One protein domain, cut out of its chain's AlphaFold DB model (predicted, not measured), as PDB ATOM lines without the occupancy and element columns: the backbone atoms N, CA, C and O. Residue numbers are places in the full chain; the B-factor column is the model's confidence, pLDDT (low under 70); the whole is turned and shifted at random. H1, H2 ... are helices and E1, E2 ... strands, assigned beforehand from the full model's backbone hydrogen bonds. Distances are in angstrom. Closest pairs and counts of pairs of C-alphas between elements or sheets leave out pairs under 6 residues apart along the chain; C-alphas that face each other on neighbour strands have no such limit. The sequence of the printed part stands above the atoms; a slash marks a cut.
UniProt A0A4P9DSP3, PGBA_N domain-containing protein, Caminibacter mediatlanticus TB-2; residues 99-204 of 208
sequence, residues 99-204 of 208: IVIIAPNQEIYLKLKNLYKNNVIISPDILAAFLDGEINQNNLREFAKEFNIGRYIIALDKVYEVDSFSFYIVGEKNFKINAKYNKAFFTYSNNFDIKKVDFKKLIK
ATOM      1  N   ILE A  99      29.023   2.717  25.261       96.31
ATOM      2  CA  ILE A  99      29.315   4.106  24.891       96.31
ATOM      3  C   ILE A  99      30.042   4.217  23.556       96.31
ATOM      4  O   ILE A  99      30.788   3.319  23.166       96.31
ATOM      5  N   VAL A 100      29.900   5.374  22.913       94.94
ATOM      6  CA  VAL A 100      30.780   5.812  21.820       94.94
ATOM      7  C   VAL A 100      31.517   7.067  22.254       94.94
ATOM      8  O   VAL A 100      30.911   7.994  22.790       94.94
ATOM      9  N   ILE A 101      32.824   7.108  22.009       93.12
ATOM     10  CA  ILE A 101      33.650   8.282  22.292       93.12
ATOM     11  C   ILE A 101      33.825   9.088  21.004       93.12
ATOM     12  O   ILE A 101      34.400   8.602  20.030       93.12
ATOM     13  N   ILE A 102      33.372  10.339  21.035       89.06
ATOM     14  CA  ILE A 102      33.557  11.343  19.991       89.06
ATOM     15  C   ILE A 102      34.640  12.308  20.475       89.06
ATOM     16  O   ILE A 102      34.426  13.087  21.405       89.06
ATOM     17  N   ALA A 103      35.823  12.230  19.873       86.69
ATOM     18  CA  ALA A 103      36.994  12.997  20.291       86.69
ATOM     19  C   ALA A 103      37.646  13.737  19.110       86.69
ATOM     20  O   ALA A 103      37.570  13.254  17.977       86.69
ATOM     21  N   PRO A 104      38.321  14.877  19.366       80.81
ATOM     22  CA  PRO A 104      38.914  15.717  18.319       80.81
ATOM     23  C   PRO A 104      40.234  15.176  17.746       80.81
ATOM     24  O   PRO A 104      40.708  15.674  16.725       80.81
ATOM     25  N   ASN A 105      40.879  14.223  18.431       81.81
ATOM     26  CA  ASN A 105      42.084  13.531  17.976       81.81
ATOM     27  C   ASN A 105      42.321  12.224  18.762       81.81
ATOM     28  O   ASN A 105      41.642  11.938  19.756       81.81
ATOM     29  N   GLN A 106      43.318  11.448  18.323       83.38
ATOM     30  CA  GLN A 106      43.695  10.160  18.915       83.38
ATOM     31  C   GLN A 106      44.157  10.277  20.373       83.38
ATOM     32  O   GLN A 106      43.809   9.431  21.191       83.38
ATOM     33  N   GLU A 107      44.917  11.317  20.720       86.25
ATOM     34  CA  GLU A 107      45.430  11.495  22.081       86.25
ATOM     35  C   GLU A 107      44.277  11.642  23.086       86.25
ATOM     36  O   GLU A 107      44.236  10.950  24.106       86.25
ATOM     37  N   ILE A 108      43.301  12.501  22.777       88.25
ATOM     38  CA  ILE A 108      42.109  12.689  23.611       88.25
ATOM     39  C   ILE A 108      41.268  11.412  23.637       88.25
ATOM     40  O   ILE A 108      40.845  10.993  24.714       88.25
ATOM     41  N   TYR A 109      41.082  10.749  22.490       90.12
ATOM     42  CA  TYR A 109      40.364   9.476  22.423       90.12
ATOM     43  C   TYR A 109      40.974   8.423  23.359       90.12
ATOM     44  O   TYR A 109      40.254   7.829  24.159       90.12
ATOM     45  N   LEU A 110      42.295   8.220  23.318       90.81
ATOM     46  CA  LEU A 110      42.982   7.232  24.154       90.81
ATOM     47  C   LEU A 110      42.875   7.564  25.647       90.81
ATOM     48  O   LEU A 110      42.634   6.668  26.459       90.81
ATOM     49  N   LYS A 111      42.985   8.846  26.020       91.88
ATOM     50  CA  LYS A 111      42.794   9.262  27.417       91.88
ATOM     51  C   LYS A 111      41.370   8.988  27.902       91.88
ATOM     52  O   LYS A 111      41.192   8.499  29.017       91.88
ATOM     53  N   LEU A 112      40.360   9.261  27.075       92.75
ATOM     54  CA  LEU A 112      38.963   8.970  27.409       92.75
ATOM     55  C   LEU A 112      38.687   7.470  27.433       92.75
ATOM     56  O   LEU A 112      38.015   6.999  28.344       92.75
ATOM     57  N   LYS A 113      39.265   6.702  26.510       93.12
ATOM     58  CA  LYS A 113      39.184   5.240  26.514       93.12
ATOM     59  C   LYS A 113      39.700   4.662  27.832       93.12
ATOM     60  O   LYS A 113      39.065   3.782  28.400       93.12
ATOM     61  N   ASN A 114      40.802   5.199  28.357       93.38
ATOM     62  CA  ASN A 114      41.314   4.810  29.669       93.38
ATOM     63  C   ASN A 114      40.403   5.274  30.826       93.38
ATOM     64  O   ASN A 114      40.177   4.522  31.772       93.38
ATOM     65  N   LEU A 115      39.847   6.490  30.750       93.31
ATOM     66  CA  LEU A 115      38.918   7.021  31.757       93.31
ATOM     67  C   LEU A 115      37.628   6.187  31.863       93.31
ATOM     68  O   LEU A 115      37.124   5.977  32.964       93.31
ATOM     69  N   TYR A 116      37.120   5.696  30.734       93.69
ATOM     70  CA  TYR A 116      35.912   4.872  30.632       93.69
ATOM     71  C   TYR A 116      36.228   3.386  30.414       93.69
ATOM     72  O   TYR A 116      35.442   2.663  29.816       93.69
ATOM     73  N   LYS A 117      37.367   2.891  30.910       93.56
ATOM     74  CA  LYS A 117      37.802   1.495  30.706       93.56
ATOM     75  C   LYS A 117      36.825   0.422  31.215       93.56
ATOM     76  O   LYS A 117      36.910  -0.721  30.787       93.56
ATOM     77  N   ASN A 118      35.915   0.786  32.120       93.12
ATOM     78  CA  ASN A 118      34.884  -0.110  32.659       93.12
ATOM     79  C   ASN A 118      33.607  -0.137  31.795       93.12
ATOM     80  O   ASN A 118      32.655  -0.842  32.121       93.12
ATOM     81  N   ASN A 119      33.557   0.661  30.730       94.88
ATOM     82  CA  ASN A 119      32.465   0.697  29.772       94.88
ATOM     83  C   ASN A 119      32.767  -0.206  28.572       94.88
ATOM     84  O   ASN A 119      33.919  -0.411  28.192       94.88
ATOM     85  N   VAL A 120      31.711  -0.679  27.918       95.75
ATOM     86  CA  VAL A 120      31.820  -1.287  26.591       95.75
ATOM     87  C   VAL A 120      31.929  -0.148  25.581       95.75
ATOM     88  O   VAL A 120      30.953   0.546  25.305       95.75
ATOM     89  N   ILE A 121      33.135   0.076  25.068       95.25
ATOM     90  CA  ILE A 121      33.416   1.166  24.130       95.25
ATOM     91  C   ILE A 121      33.253   0.642  22.708       95.25
ATOM     92  O   ILE A 121      34.036  -0.192  22.253       95.25
ATOM     93  N   ILE A 122      32.251   1.157  22.002       94.19
ATOM     94  CA  ILE A 122      32.052   0.885  20.583       94.19
ATOM     95  C   ILE A 122      33.028   1.734  19.772       94.19
ATOM     96  O   ILE A 122      33.262   2.909  20.074       94.19
ATOM     97  N   SER A 123      33.645   1.104  18.769       89.69
ATOM     98  CA  SER A 123      34.648   1.768  17.941       89.69
ATOM     99  C   SER A 123      34.028   2.959  17.204       89.69
ATOM    100  O   SER A 123      32.961   2.809  16.601       89.69
ATOM    101  N   PRO A 124      34.695   4.125  17.196       87.81
ATOM    102  CA  PRO A 124      34.236   5.264  16.417       87.81
ATOM    103  C   PRO A 124      34.242   5.009  14.900       87.81
ATOM    104  O   PRO A 124      33.493   5.667  14.190       87.81
ATOM    105  N   ASP A 125      35.017   4.039  14.402       85.88
ATOM    106  CA  ASP A 125      34.978   3.636  12.988       85.88
ATOM    107  C   ASP A 125      33.632   3.029  12.588       85.88
ATOM    108  O   ASP A 125      33.158   3.265  11.483       85.88
ATOM    109  N   ILE A 126      32.990   2.284  13.495       89.44
ATOM    110  CA  ILE A 126      31.664   1.701  13.248       89.44
ATOM    111  C   ILE A 126      30.635   2.826  13.114       89.44
ATOM    112  O   ILE A 126      29.795   2.793  12.220       89.44
ATOM    113  N   LEU A 127      30.740   3.854  13.964       88.62
ATOM    114  CA  LEU A 127      29.906   5.047  13.854       88.62
ATOM    115  C   LEU A 127      30.159   5.785  12.534       88.62
ATOM    116  O   LEU A 127      29.211   6.125  11.835       88.62
ATOM    117  N   ALA A 128      31.423   6.017  12.178       84.38
ATOM    118  CA  ALA A 128      31.774   6.715  10.945       84.38
ATOM    119  C   ALA A 128      31.287   5.968   9.694       84.38
ATOM    120  O   ALA A 128      30.793   6.606   8.768       84.38
ATOM    121  N   ALA A 129      31.389   4.636   9.684       85.88
ATOM    122  CA  ALA A 129      30.889   3.791   8.603       85.88
ATOM    123  C   ALA A 129      29.356   3.792   8.515       85.88
ATOM    124  O   ALA A 129      28.816   3.774   7.417       85.88
ATOM    125  N   PHE A 130      28.656   3.837   9.653       88.31
ATOM    126  CA  PHE A 130      27.194   3.875   9.678       88.31
ATOM    127  C   PHE A 130      26.625   5.212   9.191       88.31
ATOM    128  O   PHE A 130      25.612   5.234   8.505       88.31
ATOM    129  N   LEU A 131      27.251   6.330   9.569       84.12
ATOM    130  CA  LEU A 131      26.726   7.666   9.269       84.12
ATOM    131  C   LEU A 131      26.965   8.123   7.824       84.12
ATOM    132  O   LEU A 131      26.364   9.111   7.420       84.12
ATOM    133  N   ASP A 132      27.897   7.495   7.102       77.88
ATOM    134  CA  ASP A 132      28.328   7.883   5.746       77.88
ATOM    135  C   ASP A 132      28.567   9.403   5.564       77.88
ATOM    136  O   ASP A 132      28.290  10.008   4.534       77.88
ATOM    137  N   GLY A 133      29.077  10.061   6.613       69.81
ATOM    138  CA  GLY A 133      29.381  11.498   6.622       69.81
ATOM    139  C   GLY A 133      28.244  12.431   7.073       69.81
ATOM    140  O   GLY A 133      28.508  13.612   7.314       69.81
ATOM    141  N   GLU A 134      27.019  11.940   7.283       78.62
ATOM    142  CA  GLU A 134      25.890  12.746   7.764       78.62
ATOM    143  C   GLU A 134      25.679  12.621   9.281       78.62
ATOM    144  O   GLU A 134      25.084  11.662   9.781       78.62
ATOM    145  N   ILE A 135      26.114  13.633  10.040       80.19
ATOM    146  CA  ILE A 135      25.859  13.697  11.486       80.19
ATOM    147  C   ILE A 135      24.655  14.588  11.783       80.19
ATOM    148  O   ILE A 135      24.721  15.814  11.693       80.19
ATOM    149  N   ASN A 136      23.579  13.973  12.253       85.38
ATOM    150  CA  ASN A 136      22.449  14.660  12.863       85.38
ATOM    151  C   ASN A 136      21.878  13.798  14.009       85.38
ATOM    152  O   ASN A 136      22.269  12.639  14.177       85.38
ATOM    153  N   GLN A 137      20.980  14.353  14.831       87.31
ATOM    154  CA  GLN A 137      20.412  13.617  15.970       87.31
ATOM    155  C   GLN A 137      19.638  12.356  15.550       87.31
ATOM    156  O   GLN A 137      19.630  11.388  16.305       87.31
ATOM    157  N   ASN A 138      19.006  12.341  14.373       87.75
ATOM    158  CA  ASN A 138      18.229  11.192  13.906       87.75
ATOM    159  C   ASN A 138      19.154  10.027  13.549       87.75
ATOM    160  O   ASN A 138      19.017   8.960  14.139       87.75
ATOM    161  N   ASN A 139      20.171  10.261  12.715       89.31
ATOM    162  CA  ASN A 139      21.138   9.227  12.332       89.31
ATOM    163  C   ASN A 139      21.905   8.699  13.561       89.31
ATOM    164  O   ASN A 139      22.155   7.503  13.694       89.31
ATOM    165  N   LEU A 140      22.233   9.577  14.521       90.81
ATOM    166  CA  LEU A 140      22.837   9.171  15.794       90.81
ATOM    167  C   LEU A 140      21.862   8.367  16.675       90.81
ATOM    168  O   LEU A 140      22.278   7.449  17.379       90.81
ATOM    169  N   ARG A 141      20.564   8.669  16.666       90.75
ATOM    170  CA  ARG A 141      19.560   7.885  17.401       90.75
ATOM    171  C   ARG A 141      19.365   6.504  16.776       90.75
ATOM    172  O   ARG A 141      19.246   5.525  17.508       90.75
ATOM    173  N   GLU A 142      19.360   6.426  15.450       91.25
ATOM    174  CA  GLU A 142      19.297   5.168  14.700       91.25
ATOM    175  C   GLU A 142      20.520   4.303  14.981       91.25
ATOM    176  O   GLU A 142      20.369   3.156  15.398       91.25
ATOM    177  N   PHE A 143      21.722   4.881  14.911       92.38
ATOM    178  CA  PHE A 143      22.944   4.195  15.321       92.38
ATOM    179  C   PHE A 143      22.843   3.657  16.756       92.38
ATOM    180  O   PHE A 143      23.175   2.503  17.035       92.38
ATOM    181  N   ALA A 144      22.359   4.485  17.686       92.88
ATOM    182  CA  ALA A 144      22.210   4.082  19.077       92.88
ATOM    183  C   ALA A 144      21.219   2.927  19.258       92.88
ATOM    184  O   ALA A 144      21.449   2.059  20.103       92.88
ATOM    185  N   LYS A 145      20.145   2.904  18.464       90.12
ATOM    186  CA  LYS A 145      19.150   1.831  18.445       90.12
ATOM    187  C   LYS A 145      19.748   0.528  17.909       90.12
ATOM    188  O   LYS A 145      19.608  -0.492  18.574       90.12
ATOM    189  N   GLU A 146      20.440   0.571  16.773       91.31
ATOM    190  CA  GLU A 146      21.030  -0.613  16.130       91.31
ATOM    191  C   GLU A 146      22.149  -1.240  16.978       91.31
ATOM    192  O   GLU A 146      22.207  -2.456  17.167       91.31
ATOM    193  N   PHE A 147      23.021  -0.416  17.569       91.56
ATOM    194  CA  PHE A 147      24.199  -0.898  18.306       91.56
ATOM    195  C   PHE A 147      24.021  -0.953  19.834       91.56
ATOM    196  O   PHE A 147      24.967  -1.302  20.560       91.56
ATOM    197  N   ASN A 148      22.812  -0.662  20.327       91.69
ATOM    198  CA  ASN A 148      22.468  -0.577  21.749       91.69
ATOM    199  C   ASN A 148      23.426   0.351  22.515       91.69
ATOM    200  O   ASN A 148      24.116  -0.066  23.448       91.69
ATOM    201  N   ILE A 149      23.535   1.601  22.068       94.88
ATOM    202  CA  ILE A 149      24.350   2.632  22.722       94.88
ATOM    203  C   ILE A 149      23.485   3.367  23.735       94.88
ATOM    204  O   ILE A 149      22.438   3.889  23.366       94.88
ATOM    205  N   GLY A 150      23.937   3.475  24.984       93.38
ATOM    206  CA  GLY A 150      23.246   4.276  25.998       93.38
ATOM    207  C   GLY A 150      23.727   5.726  26.065       93.38
ATOM    208  O   GLY A 150      22.946   6.622  26.376       93.38
ATOM    209  N   ARG A 151      25.015   5.984  25.778       94.94
ATOM    210  CA  ARG A 151      25.591   7.339  25.854       94.94
ATOM    211  C   ARG A 151      26.634   7.644  24.784       94.94
ATOM    212  O   ARG A 151      27.470   6.806  24.443       94.94
ATOM    213  N   TYR A 152      26.658   8.904  24.373       94.69
ATOM    214  CA  TYR A 152      27.760   9.518  23.642       94.69
ATOM    215  C   TYR A 152      28.673  10.271  24.611       94.69
ATOM    216  O   TYR A 152      28.209  11.069  25.423       94.69
ATOM    217  N   ILE A 153      29.978  10.029  24.526       94.50
ATOM    218  CA  ILE A 153      30.999  10.767  25.272       94.50
ATOM    219  C   ILE A 153      31.667  11.734  24.306       94.50
ATOM    220  O   ILE A 153      32.483  11.320  23.486       94.50
ATOM    221  N   ILE A 154      31.314  13.012  24.386       91.00
ATOM    222  CA  ILE A 154      31.726  14.028  23.416       91.00
ATOM    223  C   ILE A 154      32.748  14.961  24.058       91.00
ATOM    224  O   ILE A 154      32.469  15.604  25.067       91.00
ATOM    225  N   ALA A 155      33.940  15.037  23.471       88.69
ATOM    226  CA  ALA A 155      35.011  15.914  23.927       88.69
ATOM    227  C   ALA A 155      35.059  17.196  23.084       88.69
ATOM    228  O   ALA A 155      35.426  17.151  21.910       88.69
ATOM    229  N   LEU A 156      34.699  18.325  23.699       83.38
ATOM    230  CA  LEU A 156      34.729  19.665  23.101       83.38
ATOM    231  C   LEU A 156      35.660  20.581  23.916       83.38
ATOM    232  O   LEU A 156      36.871  20.394  23.906       83.38
ATOM    233  N   ASP A 157      35.111  21.549  24.651       83.12
ATOM    234  CA  ASP A 157      35.796  22.302  25.710       83.12
ATOM    235  C   ASP A 157      35.847  21.522  27.034       83.12
ATOM    236  O   ASP A 157      36.784  21.656  27.822       83.12
ATOM    237  N   LYS A 158      34.858  20.653  27.245       88.06
ATOM    238  CA  LYS A 158      34.767  19.675  28.329       88.06
ATOM    239  C   LYS A 158      34.402  18.311  27.754       88.06
ATOM    240  O   LYS A 158      34.178  18.163  26.552       88.06
ATOM    241  N   VAL A 159      34.335  17.306  28.620       90.81
ATOM    242  CA  VAL A 159      33.753  16.010  28.266       90.81
ATOM    243  C   VAL A 159      32.288  16.020  28.670       90.81
ATOM    244  O   VAL A 159      31.975  16.101  29.859       90.81
ATOM    245  N   TYR A 160      31.417  15.916  27.677       92.38
ATOM    246  CA  TYR A 160      29.975  15.814  27.833       92.38
ATOM    247  C   TYR A 160      29.557  14.352  27.718       92.38
ATOM    248  O   TYR A 160      29.897  13.673  26.752       92.38
ATOM    249  N   GLU A 161      28.819  13.864  28.707       94.56
ATOM    250  CA  GLU A 161      28.114  12.591  28.636       94.56
ATOM    251  C   GLU A 161      26.676  12.883  28.218       94.56
ATOM    252  O   GLU A 161      25.932  13.541  28.948       94.56
ATOM    253  N   VAL A 162      26.298  12.422  27.035       94.56
ATOM    254  CA  VAL A 162      25.026  12.742  26.388       94.56
ATOM    255  C   VAL A 162      24.211  11.463  26.264       94.56
ATOM    256  O   VAL A 162      24.732  10.451  25.791       94.56
ATOM    257  N   ASP A 163      22.955  11.487  26.702       95.56
ATOM    258  CA  ASP A 163      22.040  10.355  26.524       95.56
ATOM    259  C   ASP A 163      21.761  10.136  25.030       95.56
ATOM    260  O   ASP A 163      21.490  11.082  24.287       95.56
ATOM    261  N   SER A 164      21.872   8.888  24.578       94.06
ATOM    262  CA  SER A 164      21.836   8.548  23.152       94.06
ATOM    263  C   SER A 164      20.462   8.704  22.501       94.06
ATOM    264  O   SER A 164      20.368   8.809  21.277       94.06
ATOM    265  N   PHE A 165      19.397   8.726  23.304       92.88
ATOM    266  CA  PHE A 165      18.048   8.973  22.837       92.88
ATOM    267  C   PHE A 165      17.662  10.428  23.088       92.88
ATOM    268  O   PHE A 165      17.294  11.152  22.180       92.88
ATOM    269  N   SER A 166      17.709  10.918  24.311       93.06
ATOM    270  CA  SER A 166      17.204  12.247  24.625       93.06
ATOM    271  C   SER A 166      18.114  13.376  24.123       93.06
ATOM    272  O   SER A 166      17.651  14.507  24.052       93.06
ATOM    273  N   PHE A 167      19.387  13.101  23.807       93.31
ATOM    274  CA  PHE A 167      20.431  14.088  23.492       93.31
ATOM    275  C   PHE A 167      20.670  15.152  24.572       93.31
ATOM    276  O   PHE A 167      21.383  16.128  24.338       93.31
ATOM    277  N   TYR A 168      20.126  14.965  25.776       93.44
ATOM    278  CA  TYR A 168      20.446  15.810  26.917       93.44
ATOM    279  C   TYR A 168      21.800  15.431  27.515       93.44
ATOM    280  O   TYR A 168      22.195  14.262  27.565       93.44
ATOM    281  N   ILE A 169      22.485  16.438  28.051       93.06
ATOM    282  CA  ILE A 169      23.705  16.257  28.834       93.06
ATOM    283  C   ILE A 169      23.328  15.646  30.191       93.06
ATOM    284  O   ILE A 169      22.730  16.292  31.054       93.06
ATOM    285  N   VAL A 170      23.709  14.388  30.397       92.94
ATOM    286  CA  VAL A 170      23.480  13.640  31.641       92.94
ATOM    287  C   VAL A 170      24.704  13.631  32.553       92.94
ATOM    288  O   VAL A 170      24.586  13.289  33.731       92.94
ATOM    289  N   GLY A 171      25.855  14.099  32.074       91.62
ATOM    290  CA  GLY A 171      27.069  14.284  32.864       91.62
ATOM    291  C   GLY A 171      28.054  15.236  32.191       91.62
ATOM    292  O   GLY A 171      28.086  15.345  30.970       91.62
ATOM    293  N   GLU A 172      28.873  15.915  32.989       92.25
ATOM    294  CA  GLU A 172      29.964  16.760  32.503       92.25
ATOM    295  C   GLU A 172      31.219  16.501  33.326       92.25
ATOM    296  O   GLU A 172      31.149  16.326  34.546       92.25
ATOM    297  N   LYS A 173      32.380  16.502  32.670       89.69
ATOM    298  CA  LYS A 173      33.677  16.400  33.338       89.69
ATOM    299  C   LYS A 173      34.626  17.454  32.800       89.69
ATOM    300  O   LYS A 173      34.830  17.574  31.591       89.69
ATOM    301  N   ASN A 174      35.251  18.177  33.725       85.75
ATOM    302  CA  ASN A 174      36.370  19.045  33.396       85.75
ATOM    303  C   ASN A 174      37.540  18.162  32.960       85.75
ATOM    304  O   ASN A 174      38.076  17.379  33.743       85.75
ATOM    305  N   PHE A 175      37.916  18.283  31.696       78.94
ATOM    306  CA  PHE A 175      39.013  17.549  31.095       78.94
ATOM    307  C   PHE A 175      39.848  18.560  30.319       78.94
ATOM    308  O   PHE A 175      39.300  19.329  29.536       78.94
ATOM    309  N   LYS A 176      41.162  18.612  30.554       75.38
ATOM    310  CA  LYS A 176      42.032  19.554  29.838       75.38
ATOM    311  C   LYS A 176      42.185  19.092  28.389       75.38
ATOM    312  O   LYS A 176      42.988  18.205  28.101       75.38
ATOM    313  N   ILE A 177      41.395  19.678  27.494       70.56
ATOM    314  CA  ILE A 177      41.442  19.406  26.058       70.56
ATOM    315  C   ILE A 177      42.379  20.431  25.414       70.56
ATOM    316  O   ILE A 177      41.967  21.511  25.012       70.56
ATOM    317  N   ASN A 178      43.664  20.084  25.320       66.44
ATOM    318  CA  ASN A 178      44.644  20.844  24.537       66.44
ATOM    319  C   ASN A 178      44.768  20.209  23.145       66.44
ATOM    320  O   ASN A 178      45.774  19.581  22.830       66.44
ATOM    321  N   ALA A 179      43.712  20.298  22.336       62.44
ATOM    322  CA  ALA A 179      43.655  19.653  21.027       62.44
ATOM    323  C   ALA A 179      43.539  20.677  19.892       62.44
ATOM    324  O   ALA A 179      42.653  21.529  19.904       62.44
ATOM    325  N   LYS A 180      44.389  20.547  18.865       63.12
ATOM    326  CA  LYS A 180      44.107  21.115  17.540       63.12
ATOM    327  C   LYS A 180      43.083  20.205  16.852       63.12
ATOM    328  O   LYS A 180      43.327  19.005  16.717       63.12
ATOM    329  N   TYR A 181      41.930  20.757  16.478       62.50
ATOM    330  CA  TYR A 181      40.848  20.026  15.812       62.50
ATOM    331  C   TYR A 181      41.262  19.663  14.383       62.50
ATOM    332  O   TYR A 181      41.174  20.493  13.474       62.50
ATOM    333  N   ASN A 182      41.729  18.429  14.190       56.72
ATOM    334  CA  ASN A 182      42.263  17.993  12.901       56.72
ATOM    335  C   ASN A 182      41.264  17.139  12.102       56.72
ATOM    336  O   ASN A 182      41.131  17.388  10.908       56.72
ATOM    337  N   LYS A 183      40.535  16.201  12.734       56.62
ATOM    338  CA  LYS A 183      39.451  15.380  12.143       56.62
ATOM    339  C   LYS A 183      38.491  14.899  13.244       56.62
ATOM    340  O   LYS A 183      38.888  14.848  14.407       56.62
ATOM    341  N   ALA A 184      37.242  14.566  12.902       52.47
ATOM    342  CA  ALA A 184      36.361  13.886  13.855       52.47
ATOM    343  C   ALA A 184      36.748  12.429  13.909       52.47
ATOM    344  O   ALA A 184      36.916  11.821  12.855       52.47
ATOM    345  N   PHE A 185      36.792  11.891  15.124       60.81
ATOM    346  CA  PHE A 185      37.177  10.516  15.377       60.81
ATOM    347  C   PHE A 185      38.655  10.272  15.069       60.81
ATOM    348  O   PHE A 185      39.258  10.831  14.155       60.81
ATOM    349  N   PHE A 186      39.265   9.378  15.834       58.03
ATOM    350  CA  PHE A 186      40.343   8.600  15.254       58.03
ATOM    351  C   PHE A 186      39.654   7.570  14.357       58.03
ATOM    352  O   PHE A 186      39.365   6.470  14.816       58.03
ATOM    353  N   THR A 187      39.246   7.996  13.157       57.22
ATOM    354  CA  THR A 187      38.702   7.099  12.140       57.22
ATOM    355  C   THR A 187      39.622   7.052  10.936       57.22
ATOM    356  O   THR A 187      40.216   8.061  10.552       57.22
ATOM    357  N   TYR A 188      39.732   5.869  10.344       57.25
ATOM    358  CA  TYR A 188      40.400   5.682   9.059       57.25
ATOM    359  C   TYR A 188      39.496   6.066   7.870       57.25
ATOM    360  O   TYR A 188      39.958   6.060   6.730       57.25
ATOM    361  N   SER A 189      38.226   6.418   8.113       57.66
ATOM    362  CA  SER A 189      37.284   6.845   7.073       57.66
ATOM    363  C   SER A 189      37.591   8.261   6.568       57.66
ATOM    364  O   SER A 189      37.647   9.223   7.337       57.66
ATOM    365  N   ASN A 190      37.775   8.406   5.251       59.06
ATOM    366  CA  ASN A 190      38.128   9.680   4.614       59.06
ATOM    367  C   ASN A 190      36.938  10.639   4.422       59.06
ATOM    368  O   ASN A 190      37.163  11.830   4.215       59.06
ATOM    369  N   ASN A 191      35.697  10.156   4.528       60.09
ATOM    370  CA  ASN A 191      34.492  10.938   4.215       60.09
ATOM    371  C   ASN A 191      33.977  11.774   5.400       60.09
ATOM    372  O   ASN A 191      32.922  12.397   5.320       60.09
ATOM    373  N   PHE A 192      34.714  11.800   6.512       60.84
ATOM    374  CA  PHE A 192      34.216  12.298   7.784       60.84
ATOM    375  C   PHE A 192      34.868  13.626   8.212       60.84
ATOM    376  O   PHE A 192      36.063  13.670   8.508       60.84
ATOM    377  N   ASP A 193      34.086  14.711   8.316       63.00
ATOM    378  CA  ASP A 193      34.583  16.035   8.732       63.00
ATOM    379  C   ASP A 193      33.806  16.626   9.924       63.00
ATOM    380  O   ASP A 193      32.634  16.990   9.812       63.00
ATOM    381  N   ILE A 194      34.492  16.795  11.064       60.53
ATOM    382  CA  ILE A 194      33.915  17.379  12.289       60.53
ATOM    383  C   ILE A 194      33.565  18.851  12.133       60.53
ATOM    384  O   ILE A 194      32.679  19.348  12.820       60.53
ATOM    385  N   LYS A 195      34.285  19.571  11.264       62.31
ATOM    386  CA  LYS A 195      34.173  21.030  11.164       62.31
ATOM    387  C   LYS A 195      32.831  21.458  10.585       62.31
ATOM    388  O   LYS A 195      32.417  22.593  10.793       62.31
ATOM    389  N   LYS A 196      32.147  20.547   9.893       64.75
ATOM    390  CA  LYS A 196      30.812  20.764   9.330       64.75
ATOM    391  C   LYS A 196      29.693  20.616  10.364       64.75
ATOM    392  O   LYS A 196      28.549  20.931  10.052       64.75
ATOM    393  N   VAL A 197      30.000  20.152  11.579       70.00
ATOM    394  CA  VAL A 197      28.992  19.752  12.564       70.00
ATOM    395  C   VAL A 197      29.132  20.554  13.849       70.00
ATOM    396  O   VAL A 197      30.125  20.477  14.570       70.00
ATOM    397  N   ASP A 198      28.083  21.303  14.171       75.50
ATOM    398  CA  ASP A 198      27.977  22.030  15.429       75.50
ATOM    399  C   ASP A 198      27.437  21.100  16.527       75.50
ATOM    400  O   ASP A 198      26.231  21.002  16.769       75.50
ATOM    401  N   PHE A 199      28.342  20.401  17.213       75.25
ATOM    402  CA  PHE A 199      27.980  19.499  18.312       75.25
ATOM    403  C   PHE A 199      27.258  20.205  19.462       75.25
ATOM    404  O   PHE A 199      26.465  19.566  20.150       75.25
ATOM    405  N   LYS A 200      27.455  21.520  19.652       77.25
ATOM    406  CA  LYS A 200      26.700  22.276  20.660       77.25
ATOM    407  C   LYS A 200      25.227  22.402  20.277       77.25
ATOM    408  O   LYS A 200      24.373  22.406  21.158       77.25
ATOM    409  N   LYS A 201      24.908  22.444  18.979       78.56
ATOM    410  CA  LYS A 201      23.520  22.343  18.505       78.56
ATOM    411  C   LYS A 201      22.953  20.931  18.632       78.56
ATOM    412  O   LYS A 201      21.762  20.807  18.886       78.56
ATOM    413  N   LEU A 202      23.777  19.889  18.507       78.38
ATOM    414  CA  LEU A 202      23.321  18.500  18.643       78.38
ATOM    415  C   LEU A 202      22.941  18.114  20.080       78.38
ATOM    416  O   LEU A 202      22.092  17.251  20.254       78.38
ATOM    417  N   ILE A 203      23.516  18.750  21.103       80.38
ATOM    418  CA  ILE A 203      23.277  18.424  22.526       80.38
ATOM    419  C   ILE A 203      22.164  19.256  23.188       80.38
ATOM    420  O   ILE A 203      22.127  19.394  24.410       80.38
ATOM    421  N   LYS A 204      21.257  19.840  22.395       76.00
ATOM    422  CA  LYS A 204      20.149  20.679  22.893       76.00
ATOM    423  C   LYS A 204      19.048  19.903  23.630       76.00
ATOM    424  O   LYS A 204      18.234  20.523  24.308       76.00
TER     425      LYS A 204
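This is residues 99 to 204 of the 208 residues of the protein "PGBA_N domain-containing protein" of Caminibacter mediatlanticus TB-2 (UniProt A0A4P9DSP3). A small, strongly twisted sheet of five strands runs through the middle, with H1 packed on one side of its strands E1 and E3 and H3 on the other; H2 packs on H3 beside the end of E1. A long loop, residues 174 to 198, swings out from the edge strand E5 and round to the short H4, whose Leu 202 comes near the start of H3. The printed part has 106 residues, with four named helices and five named strands in the order E1 H1 E2 H2 H3 E3 E4 E5 H4. The mixed sheet has the order E2 E1 E3 E4 E5, and the class is mixed, helices and strands. The whole is compact and rounded, with a radius of gyration of the C-alphas of 12.4 A and spans of 30 by 29 by 26 A.

In the sheet, E1, residues 99 to 102, is parallel to E3, residues 151 to 155, with N 102 and O 153 within hydrogen-bond range at 2.8 A. E2, residues 120 to 122, an edge strand, is parallel to E1, with N 99 and O 120 2.9 A apart. E3, E4, residues 159 to 163, and E5, residues 169 to 173, form a meander, each strand the antiparallel neighbour of the one before, and make two hairpins; N 154 and O 160 are 2.8 A apart, as are N 161 and O 171. H1, residues 106 to 115, is on the sheet at a height of 8.8 A, over E3 and, only just, with 3 C-alphas, over E1; its closest C-alphas to E1 are those of Tyr 109 and Ile 101, 6.8 A apart. E1, H1 and E2 form a strand-helix-strand unit, two parallel neighbour strands with a helix between, with a right-handed crossover. H3, residues 137 to 147, is on the sheet at a height of 10.3 A. H2, residues 124 to 131, only grazes the sheet with residues 124 to 127. It touches H3, opposite ways at a steep tilt of 62 degrees, closest at the C-alphas of Leu 131 and Asn 139, 6.6 A. E2, H2, H3 and E3 form a split unit, with E1 between its strands, also right-handed. H4, residues 199 to 202, is not on the sheet. In H1, H2 and H3 every O i to N i+4 pair is within hydrogen-bond range; H4 is too short for one.

E1 begins at C-alpha 99 (29.315, 4.106, 24.891). H3 measures 15.2 A, H1 14.1 A, E4 13.1 A and E3 12.9 A. H4 ends at C-alpha 202 (23.321, 18.500, 18.643).

The C-alphas farthest apart, Glu 146 and Asn 178, are 33.0 A apart. The printed part has no cut. The link E5 to H4 is long, with 25 residues; the others are tight. Confidence is under 70 at residue 133 and residues 178 to 196.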